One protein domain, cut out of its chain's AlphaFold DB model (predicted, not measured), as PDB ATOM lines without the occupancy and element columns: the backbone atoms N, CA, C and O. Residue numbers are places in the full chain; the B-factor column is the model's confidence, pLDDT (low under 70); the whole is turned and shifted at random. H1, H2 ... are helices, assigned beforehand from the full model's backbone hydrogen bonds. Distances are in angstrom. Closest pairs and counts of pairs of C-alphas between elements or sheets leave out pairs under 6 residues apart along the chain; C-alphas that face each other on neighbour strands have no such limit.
ATOM      1  N   ALA A 381     259.322 131.640 153.621       46.78
ATOM      2  CA  ALA A 381     257.866 131.684 153.686       46.78
ATOM      3  C   ALA A 381     257.268 130.826 152.552       46.78
ATOM      4  O   ALA A 381     257.745 130.939 151.420       46.78
ATOM      5  N   PRO A 382     256.235 130.001 152.825       53.91
ATOM      6  CA  PRO A 382     255.701 129.073 151.833       53.91
ATOM      7  C   PRO A 382     255.270 129.825 150.564       53.91
ATOM      8  O   PRO A 382     254.710 130.924 150.686       53.91
ATOM      9  N   PRO A 383     255.532 129.265 149.367       62.22
ATOM     10  CA  PRO A 383     255.272 129.933 148.097       62.22
ATOM     11  C   PRO A 383     253.794 130.311 147.995       62.22
ATOM     12  O   PRO A 383     252.904 129.466 148.081       62.22
ATOM     13  N   ARG A 384     253.532 131.612 147.852       63.94
ATOM     14  CA  ARG A 384     252.178 132.165 147.748       63.94
ATOM     15  C   ARG A 384     251.833 132.394 146.285       63.94
ATOM     16  O   ARG A 384     252.701 132.752 145.502       63.94
ATOM     17  N   LEU A 385     250.550 132.277 145.955       66.44
ATOM     18  CA  LEU A 385     250.014 132.631 144.635       66.44
ATOM     19  C   LEU A 385     249.931 134.152 144.396       66.44
ATOM     20  O   LEU A 385     249.598 134.581 143.301       66.44
ATOM     21  N   TYR A 386     250.173 134.968 145.423       72.50
ATOM     22  CA  TYR A 386     249.966 136.412 145.389       72.50
ATOM     23  C   TYR A 386     250.968 137.142 146.288       72.50
ATOM     24  O   TYR A 386     251.504 136.587 147.256       72.50
ATOM     25  N   ASN A 387     251.147 138.439 146.033       73.88
ATOM     26  CA  ASN A 387     251.882 139.346 146.910       73.88
ATOM     27  C   ASN A 387     251.118 140.670 147.125       73.88
ATOM     28  O   ASN A 387     249.993 140.842 146.667       73.88
ATOM     29  N   LYS A 388     251.714 141.627 147.854       74.38
ATOM     30  CA  LYS A 388     251.072 142.915 148.204       74.38
ATOM     31  C   LYS A 388     250.767 143.841 147.008       74.38
ATOM     32  O   LYS A 388     250.249 144.931 147.228       74.38
ATOM     33  N   LYS A 389     251.131 143.454 145.782       76.50
ATOM     34  CA  LYS A 389     250.886 144.190 144.533       76.50
ATOM     35  C   LYS A 389     250.001 143.432 143.537       76.50
ATOM     36  O   LYS A 389     249.817 143.932 142.435       76.50
ATOM     37  N   THR A 390     249.508 142.242 143.884       81.69
ATOM     38  CA  THR A 390     248.590 141.485 143.023       81.69
ATOM     39  C   THR A 390     247.299 142.278 142.821       81.69
ATOM     40  O   THR A 390     246.675 142.707 143.794       81.69
ATOM     41  N   ASN A 391     246.917 142.484 141.563       85.12
ATOM     42  CA  ASN A 391     245.699 143.174 141.174       85.12
ATOM     43  C   ASN A 391     244.508 142.207 141.251       85.12
ATOM     44  O   ASN A 391     244.332 141.344 140.396       85.12
ATOM     45  N   TRP A 392     243.703 142.327 142.307       82.38
ATOM     46  CA  TRP A 392     242.588 141.409 142.566       82.38
ATOM     47  C   TRP A 392     241.363 141.628 141.669       82.38
ATOM     48  O   TRP A 392     240.502 140.749 141.621       82.38
ATOM     49  N   GLU A 393     241.279 142.766 140.977       84.25
ATOM     50  CA  GLU A 393     240.219 143.046 140.002       84.25
ATOM     51  C   GLU A 393     240.567 142.351 138.681       84.25
ATOM     52  O   GLU A 393     239.896 141.399 138.309       84.25
ATOM     53  N   GLU A 394     241.732 142.655 138.104       84.75
ATOM     54  CA  GLU A 394     242.289 141.959 136.928       84.75
ATOM     55  C   GLU A 394     242.386 140.433 137.116       84.75
ATOM     56  O   GLU A 394     242.090 139.676 136.195       84.75
ATOM     57  N   TYR A 395     242.737 139.954 138.316       86.62
ATOM     58  CA  TYR A 395     242.709 138.520 138.629       86.62
ATOM     59  C   TYR A 395     241.289 137.944 138.554       86.62
ATOM     60  O   TYR A 395     241.090 136.860 138.010       86.62
ATOM     61  N   ARG A 396     240.291 138.653 139.098       85.19
ATOM     62  CA  ARG A 396     238.887 138.229 139.028       85.19
ATOM     63  C   ARG A 396     238.396 138.226 137.588       85.19
ATOM     64  O   ARG A 396     237.705 137.282 137.215       85.19
ATOM     65  N   ASP A 397     238.750 139.238 136.810       86.12
ATOM     66  CA  ASP A 397     238.290 139.395 135.434       86.12
ATOM     67  C   ASP A 397     238.859 138.270 134.558       86.12
ATOM     68  O   ASP A 397     238.081 137.541 133.949       86.12
ATOM     69  N   ILE A 398     240.170 137.994 134.630       85.81
ATOM     70  CA  ILE A 398     240.800 136.857 133.927       85.81
ATOM     71  C   ILE A 398     240.146 135.522 134.317       85.81
ATOM     72  O   ILE A 398     239.814 134.723 133.443       85.81
ATOM     73  N   ILE A 399     239.920 135.269 135.614       86.00
ATOM     74  CA  ILE A 399     239.220 134.050 136.053       86.00
ATOM     75  C   ILE A 399     237.787 134.008 135.496       86.00
ATOM     76  O   ILE A 399     237.324 132.941 135.101       86.00
ATOM     77  N   THR A 400     237.077 135.135 135.446       85.19
ATOM     78  CA  THR A 400     235.670 135.189 135.014       85.19
ATOM     79  C   THR A 400     235.522 135.030 133.497       85.19
ATOM     80  O   THR A 400     234.578 134.381 133.054       85.19
ATOM     81  N   GLU A 401     236.451 135.575 132.706       86.25
ATOM     82  CA  GLU A 401     236.442 135.488 131.240       86.25
ATOM     83  C   GLU A 401     236.969 134.144 130.713       86.25
ATOM     84  O   GLU A 401     236.450 133.632 129.721       86.25
ATOM     85  N   GLU A 402     237.968 133.539 131.370       85.19
ATOM     86  CA  GLU A 402     238.618 132.309 130.886       85.19
ATOM     87  C   GLU A 402     238.102 131.010 131.540       85.19
ATOM     88  O   GLU A 402     238.439 129.917 131.071       85.19
ATOM     89  N   THR A 403     237.263 131.073 132.586       83.50
ATOM     90  CA  THR A 403     236.656 129.859 133.171       83.50
ATOM     91  C   THR A 403     235.645 129.233 132.209       83.50
ATOM     92  O   THR A 403     234.532 129.729 132.026       83.50
ATOM     93  N   GLN A 404     235.987 128.071 131.652       75.62
ATOM     94  CA  GLN A 404     235.061 127.287 130.836       75.62
ATOM     95  C   GLN A 404     234.025 126.572 131.719       75.62
ATOM     96  O   GLN A 404     234.317 125.574 132.371       75.62
ATOM     97  N   LEU A 405     232.782 127.059 131.711       74.38
ATOM     98  CA  LEU A 405     231.668 126.488 132.489       74.38
ATOM     99  C   LEU A 405     230.981 125.279 131.817       74.38
ATOM    100  O   LEU A 405     230.027 124.730 132.364       74.38
ATOM    101  N   THR A 406     231.433 124.866 130.629       76.12
ATOM    102  CA  THR A 406     230.793 123.838 129.781       76.12
ATOM    103  C   THR A 406     231.606 122.543 129.659       76.12
ATOM    104  O   THR A 406     231.466 121.815 128.676       76.12
ATOM    105  N   VAL A 407     232.478 122.258 130.629       76.06
ATOM    106  CA  VAL A 407     233.317 121.048 130.654       76.06
ATOM    107  C   VAL A 407     232.477 119.821 131.041       76.06
ATOM    108  O   VAL A 407     231.626 119.891 131.931       76.06
ATOM    109  N   SER A 408     232.691 118.687 130.367       75.56
ATOM    110  CA  SER A 408     232.083 117.408 130.760       75.56
ATOM    111  C   SER A 408     232.795 116.853 131.995       75.56
ATOM    112  O   SER A 408     234.012 116.928 132.079       75.56
ATOM    113  N   LEU A 409     232.037 116.311 132.953       81.50
ATOM    114  CA  LEU A 409     232.539 115.718 134.204       81.50
ATOM    115  C   LEU A 409     231.911 114.326 134.403       81.50
ATOM    116  O   LEU A 409     231.262 114.032 135.409       81.50
ATOM    117  N   LYS A 410     231.960 113.493 133.359       81.38
ATOM    118  CA  LYS A 410     231.235 112.219 133.262       81.38
ATOM    119  C   LYS A 410     232.114 111.000 133.505       81.38
ATOM    120  O   LYS A 410     231.541 109.984 133.911       81.38
ATOM    121  N   THR A 411     233.423 111.103 133.284       85.38
ATOM    122  CA  THR A 411     234.434 110.076 133.592       85.38
ATOM    123  C   THR A 411     235.446 110.606 134.622       85.38
ATOM    124  O   THR A 411     235.378 111.773 135.004       85.38
ATOM    125  N   VAL A 412     236.358 109.757 135.110       79.31
ATOM    126  CA  VAL A 412     237.378 110.172 136.097       79.31
ATOM    127  C   VAL A 412     238.438 111.050 135.429       79.31
ATOM    128  O   VAL A 412     238.818 112.084 135.963       79.31
ATOM    129  N   GLU A 413     238.833 110.684 134.215       77.94
ATOM    130  CA  GLU A 413     239.827 111.368 133.388       77.94
ATOM    131  C   GLU A 413     239.346 112.774 132.991       77.94
ATOM    132  O   GLU A 413     240.117 113.730 133.015       77.94
ATOM    133  N   GLU A 414     238.047 112.925 132.696       77.94
ATOM    134  CA  GLU A 414     237.405 114.229 132.481       77.94
ATOM    135  C   GLU A 414     237.476 115.129 133.734       77.94
ATOM    136  O   GLU A 414     237.680 116.338 133.616       77.94
ATOM    137  N   VAL A 415     237.348 114.556 134.937       77.56
ATOM    138  CA  VAL A 415     237.450 115.297 136.209       77.56
ATOM    139  C   VAL A 415     238.900 115.674 136.524       77.56
ATOM    140  O   VAL A 415     239.152 116.813 136.916       77.56
ATOM    141  N   GLU A 416     239.859 114.767 136.326       78.50
ATOM    142  CA  GLU A 416     241.289 115.052 136.516       78.50
ATOM    143  C   GLU A 416     241.776 116.149 135.559       78.50
ATOM    144  O   GLU A 416     242.430 117.099 135.996       78.50
ATOM    145  N   GLN A 417     241.379 116.089 134.283       80.88
ATOM    146  CA  GLN A 417     241.684 117.125 133.294       80.88
ATOM    147  C   GLN A 417     241.064 118.481 133.675       80.88
ATOM    148  O   GLN A 417     241.744 119.504 133.608       80.88
ATOM    149  N   ALA A 418     239.812 118.507 134.145       80.88
ATOM    150  CA  ALA A 418     239.162 119.740 134.590       80.88
ATOM    151  C   ALA A 418     239.845 120.375 135.820       80.88
ATOM    152  O   ALA A 418     239.956 121.599 135.898       80.88
ATOM    153  N   ILE A 419     240.332 119.566 136.769       79.12
ATOM    154  CA  ILE A 419     241.109 120.040 137.929       79.12
ATOM    155  C   ILE A 419     242.440 120.647 137.472       79.12
ATOM    156  O   ILE A 419     242.818 121.735 137.910       79.12
ATOM    157  N   GLU A 420     243.140 119.961 136.574       82.19
ATOM    158  CA  GLU A 420     244.423 120.383 136.019       82.19
ATOM    159  C   GLU A 420     244.304 121.688 135.200       82.19
ATOM    160  O   GLU A 420     245.147 122.582 135.322       82.19
ATOM    161  N   ASP A 421     243.232 121.863 134.425       80.94
ATOM    162  CA  ASP A 421     242.994 123.092 133.658       80.94
ATOM    163  C   ASP A 421     242.538 124.266 134.541       80.94
ATOM    164  O   ASP A 421     242.972 125.400 134.322       80.94
ATOM    165  N   ILE A 422     241.765 124.012 135.607       83.44
ATOM    166  CA  ILE A 422     241.467 125.019 136.641       83.44
ATOM    167  C   ILE A 422     242.751 125.451 137.367       83.44
ATOM    168  O   ILE A 422     242.962 126.649 137.567       83.44
ATOM    169  N   ASN A 423     243.647 124.518 137.708       79.75
ATOM    170  CA  ASN A 423     244.948 124.843 138.299       79.75
ATOM    171  C   ASN A 423     245.779 125.727 137.355       79.75
ATOM    172  O   ASN A 423     246.271 126.778 137.771       79.75
ATOM    173  N   LYS A 424     245.892 125.357 136.070       82.75
ATOM    174  CA  LYS A 424     246.581 126.161 135.044       82.75
ATOM    175  C   LYS A 424     245.995 127.562 134.911       82.75
ATOM    176  O   LYS A 424     246.759 128.526 134.861       82.75
ATOM    177  N   LEU A 425     244.668 127.689 134.891       84.00
ATOM    178  CA  LEU A 425     243.983 128.977 134.840       84.00
ATOM    179  C   LEU A 425     244.312 129.829 136.076       84.00
ATOM    180  O   LEU A 425     244.736 130.974 135.922       84.00
ATOM    181  N   ILE A 426     244.228 129.270 137.287       83.19
ATOM    182  CA  ILE A 426     244.569 129.986 138.527       83.19
ATOM    183  C   ILE A 426     246.034 130.443 138.522       83.19
ATOM    184  O   ILE A 426     246.305 131.606 138.822       83.19
ATOM    185  N   HIS A 427     246.983 129.583 138.138       80.25
ATOM    186  CA  HIS A 427     248.397 129.962 138.028       80.25
ATOM    187  C   HIS A 427     248.642 131.033 136.952       80.25
ATOM    188  O   HIS A 427     249.421 131.963 137.166       80.25
ATOM    189  N   SER A 428     247.956 130.939 135.813       81.38
ATOM    190  CA  SER A 428     248.067 131.890 134.704       81.38
ATOM    191  C   SER A 428     247.480 133.264 135.046       81.38
ATOM    192  O   SER A 428     248.094 134.289 134.741       81.38
ATOM    193  N   ALA A 429     246.327 133.305 135.719       83.88
ATOM    194  CA  ALA A 429     245.728 134.530 136.243       83.88
ATOM    195  C   ALA A 429     246.611 135.143 137.341       83.88
ATOM    196  O   ALA A 429     246.962 136.317 137.273       83.88
ATOM    197  N   ALA A 430     247.065 134.329 138.301       80.88
ATOM    198  CA  ALA A 430     247.955 134.762 139.376       80.88
ATOM    199  C   ALA A 430     249.247 135.399 138.844       80.88
ATOM    200  O   ALA A 430     249.661 136.440 139.355       80.88
ATOM    201  N   ASN A 431     249.862 134.822 137.806       80.44
ATOM    202  CA  ASN A 431     251.087 135.358 137.215       80.44
ATOM    203  C   ASN A 431     250.857 136.625 136.375       80.44
ATOM    204  O   ASN A 431     251.684 137.532 136.430       80.44
ATOM    205  N   ARG A 432     249.744 136.722 135.634       82.12
ATOM    206  CA  ARG A 432     249.400 137.931 134.863       82.12
ATOM    207  C   ARG A 432     249.091 139.117 135.777       82.12
ATOM    208  O   ARG A 432     249.715 140.165 135.643       82.12
ATOM    209  N   SER A 433     248.230 138.919 136.773       83.50
ATOM    210  CA  SER A 433     247.792 139.973 137.696       83.50
ATOM    211  C   SER A 433     248.807 140.312 138.798       83.50
ATOM    212  O   SER A 433     248.521 141.143 139.661       83.50
ATOM    213  N   THR A 434     249.984 139.673 138.827       81.00
ATOM    214  CA  THR A 434     251.016 139.912 139.848       81.00
ATOM    215  C   THR A 434     252.283 140.502 139.221       81.00
ATOM    216  O   THR A 434     253.124 139.759 138.711       81.00
ATOM    217  N   PRO A 435     252.491 141.833 139.290       69.88
ATOM    218  CA  PRO A 435     253.611 142.481 138.618       69.88
ATOM    219  C   PRO A 435     254.953 142.031 139.206       69.88
ATOM    220  O   PRO A 435     255.270 142.297 140.374       69.88
ATOM    221  N   GLN A 436     255.759 141.370 138.374       62.50
ATOM    222  CA  GLN A 436     257.087 140.891 138.747       62.50
ATOM    223  C   GLN A 436     258.036 142.059 139.081       62.50
ATOM    224  O   GLN A 436     257.947 143.164 138.539       62.50
ATOM    225  N   GLY A 437     258.951 141.834 140.028       54.75
ATOM    226  CA  GLY A 437     259.920 142.850 140.441       54.75
ATOM    227  C   GLY A 437     260.941 143.147 139.340       54.75
ATOM    228  O   GLY A 437     261.379 142.236 138.645       54.75
ATOM    229  N   LYS A 438     261.365 144.416 139.203       43.78
ATOM    230  CA  LYS A 438     262.410 144.798 138.236       43.78
ATOM    231  C   LYS A 438     263.651 143.910 138.404       43.78
ATOM    232  O   LYS A 438     264.161 143.764 139.521       43.78
ATOM    233  N   ALA A 439     264.123 143.355 137.288       43.22
ATOM    234  CA  ALA A 439     265.248 142.429 137.245       43.22
ATOM    235  C   ALA A 439     266.482 142.980 137.986       43.22
ATOM    236  O   ALA A 439     266.828 144.156 137.859       43.22
ATOM    237  N   GLY A 440     267.135 142.116 138.769       46.44
ATOM    238  CA  GLY A 440     268.394 142.410 139.463       46.44
ATOM    239  C   GLY A 440     268.314 142.638 140.979       46.44
ATOM    240  O   GLY A 440     269.366 142.640 141.615       46.44
ATOM    241  N   ARG A 441     267.127 142.807 141.595       44.53
ATOM    242  CA  ARG A 441     267.010 142.933 143.076       44.53
ATOM    243  C   ARG A 441     265.812 142.265 143.764       44.53
ATOM    244  O   ARG A 441     265.786 142.250 144.993       44.53
ATOM    245  N   ALA A 442     264.848 141.709 143.038       43.94
ATOM    246  CA  ALA A 442     263.799 140.875 143.632       43.94
ATOM    247  C   ALA A 442     264.152 139.387 143.468       43.94
ATOM    248  O   ALA A 442     264.626 139.002 142.401       43.94
ATOM    249  N   LYS A 443     263.883 138.553 144.487       45.34
ATOM    250  CA  LYS A 443     263.711 137.111 144.245       45.34
ATOM    251  C   LYS A 443     262.518 136.938 143.298       45.34
ATOM    252  O   LYS A 443     261.504 137.618 143.461       45.34
ATOM    253  N   GLU A 444     262.656 136.040 142.335       50.41
ATOM    254  CA  GLU A 444     261.576 135.642 141.434       50.41
ATOM    255  C   GLU A 444     260.416 135.027 142.238       50.41
ATOM    256  O   GLU A 444     260.636 134.390 143.275       50.41
ATOM    257  N   HIS A 445     259.170 135.269 141.822       53.09
ATOM    258  CA  HIS A 445     258.010 134.812 142.588       53.09
ATOM    259  C   HIS A 445     257.757 133.333 142.296       53.09
ATOM    260  O   HIS A 445     257.107 132.985 141.317       53.09
ATOM    261  N   VAL A 446     258.288 132.462 143.155       54.91
ATOM    262  CA  VAL A 446     258.014 131.024 143.084       54.91
ATOM    263  C   VAL A 446     256.543 130.790 143.429       54.91
ATOM    264  O   VAL A 446     256.141 130.933 144.587       54.91
ATOM    265  N   TYR A 447     255.747 130.453 142.417       54.31
ATOM    266  CA  TYR A 447     254.392 129.938 142.588       54.31
ATOM    267  C   TYR A 447     254.461 128.477 143.074       54.31
ATOM    268  O   TYR A 447     255.381 127.754 142.683       54.31
ATOM    269  N   PRO A 448     253.529 128.015 143.932       55.00
ATOM    270  CA  PRO A 448     253.434 126.596 144.277       55.00
ATOM    271  C   PRO A 448     253.107 125.765 143.027       55.00
ATOM    272  O   PRO A 448     252.425 126.252 142.133       55.00
ATOM    273  N   THR A 449     253.566 124.514 142.961       50.34
ATOM    274  CA  THR A 449     253.419 123.664 141.761       50.34
ATOM    275  C   THR A 449     252.031 123.042 141.591       50.34
ATOM    276  O   THR A 449     251.754 122.464 140.546       50.34
ATOM    277  N   PHE A 450     251.186 123.087 142.624       49.31
ATOM    278  CA  PHE A 450     249.855 122.478 142.633       49.31
ATOM    279  C   PHE A 450     248.969 123.165 143.679       49.31
ATOM    280  O   PHE A 450     249.469 123.591 144.723       49.31
ATOM    281  N   ILE A 451     247.655 123.223 143.441       51.75
ATOM    282  CA  ILE A 451     246.661 123.768 144.386       51.75
ATOM    283  C   ILE A 451     245.802 122.608 144.916       51.75
ATOM    284  O   ILE A 451     244.583 122.560 144.770       51.75
ATOM    285  N   GLY A 452     246.487 121.616 145.493       36.66
ATOM    286  CA  GLY A 452     245.873 120.431 146.096       36.66
ATOM    287  C   GLY A 452     245.177 120.744 147.425       36.66
ATOM    288  O   GLY A 452     245.641 121.582 148.196       36.66
ATOM    289  N   THR A 453     244.061 120.061 147.673       29.53
ATOM    290  CA  THR A 453     243.154 120.236 148.822       29.53
ATOM    291  C   THR A 453     243.828 120.200 150.198       29.53
ATOM    292  O   THR A 453     244.686 119.354 150.448       29.53
ATOM    293  N   VAL A 454     243.340 121.072 151.093       29.34
ATOM    294  CA  VAL A 454     243.579 121.076 152.553       29.34
ATOM    295  C   VAL A 454     242.706 120.031 153.247       29.34
ATOM    296  O   VAL A 454     241.520 119.941 152.853       29.34
TER     297      VAL A 454
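Overview. This is residues 381 to 454 of the 454 residues of the protein "RNA-directed DNA polymerase from mobile element jockey" of Eumeta variegata (UniProt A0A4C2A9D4). A lopsided helical hairpin: the short helix H1 folds against the last part of the long helix H2, and the tail, residues 433 to 454, loops outward and folds back past H2 on the side away from H1. H2 makes much of the longest axis, and residues 438 to 443 stick out near one end of it. The printed part has 74 residues with two named helices, H1 then H2, and no named strand; the class is all helix, though under half of the residues, 32 of 74, are in named elements. The whole is loose, with a radius of gyration of the C-alphas of 14.5 A, and elongated, with spans of 48 by 24 by 21 A.

Arrangement. After residues 381 to 391 comes H1, residues 392 to 402, and a short link of 9 residues joins it to H2, residues 412 to 432. The two form a helical hairpin. They touch, H2 with residues 425 to 432 alone, and the closest C-alphas, those of Tyr 395 and Ala 429, are 5.5 A apart. They run opposite ways at a steep tilt of 38 degrees. In H1 and H2, every O i to N i+4 pair is within hydrogen-bond range.

Along the chain. H1 begins at C-alpha 392, at (242.588, 141.409, 142.566), and is 15.3 A long from first to last C-alpha. H2 begins at C-alpha 412, at (237.378, 110.172, 136.097), and ends at C-alpha 432, at (249.400, 137.931, 134.863), 30.3 A away. Residues 433 to 454 follow with no named element.

Size, cuts and confidence. The C-alphas of Lys 410 and Gly 440, the two farthest apart, are 48.3 A apart. The printed part has no cut and ends at Val 454, the chain's last residue. Residues 438 to 443 stand free. The mean pLDDT of the printed part is 70.7; residues 381 to 385 and 435 to 454 are under 70.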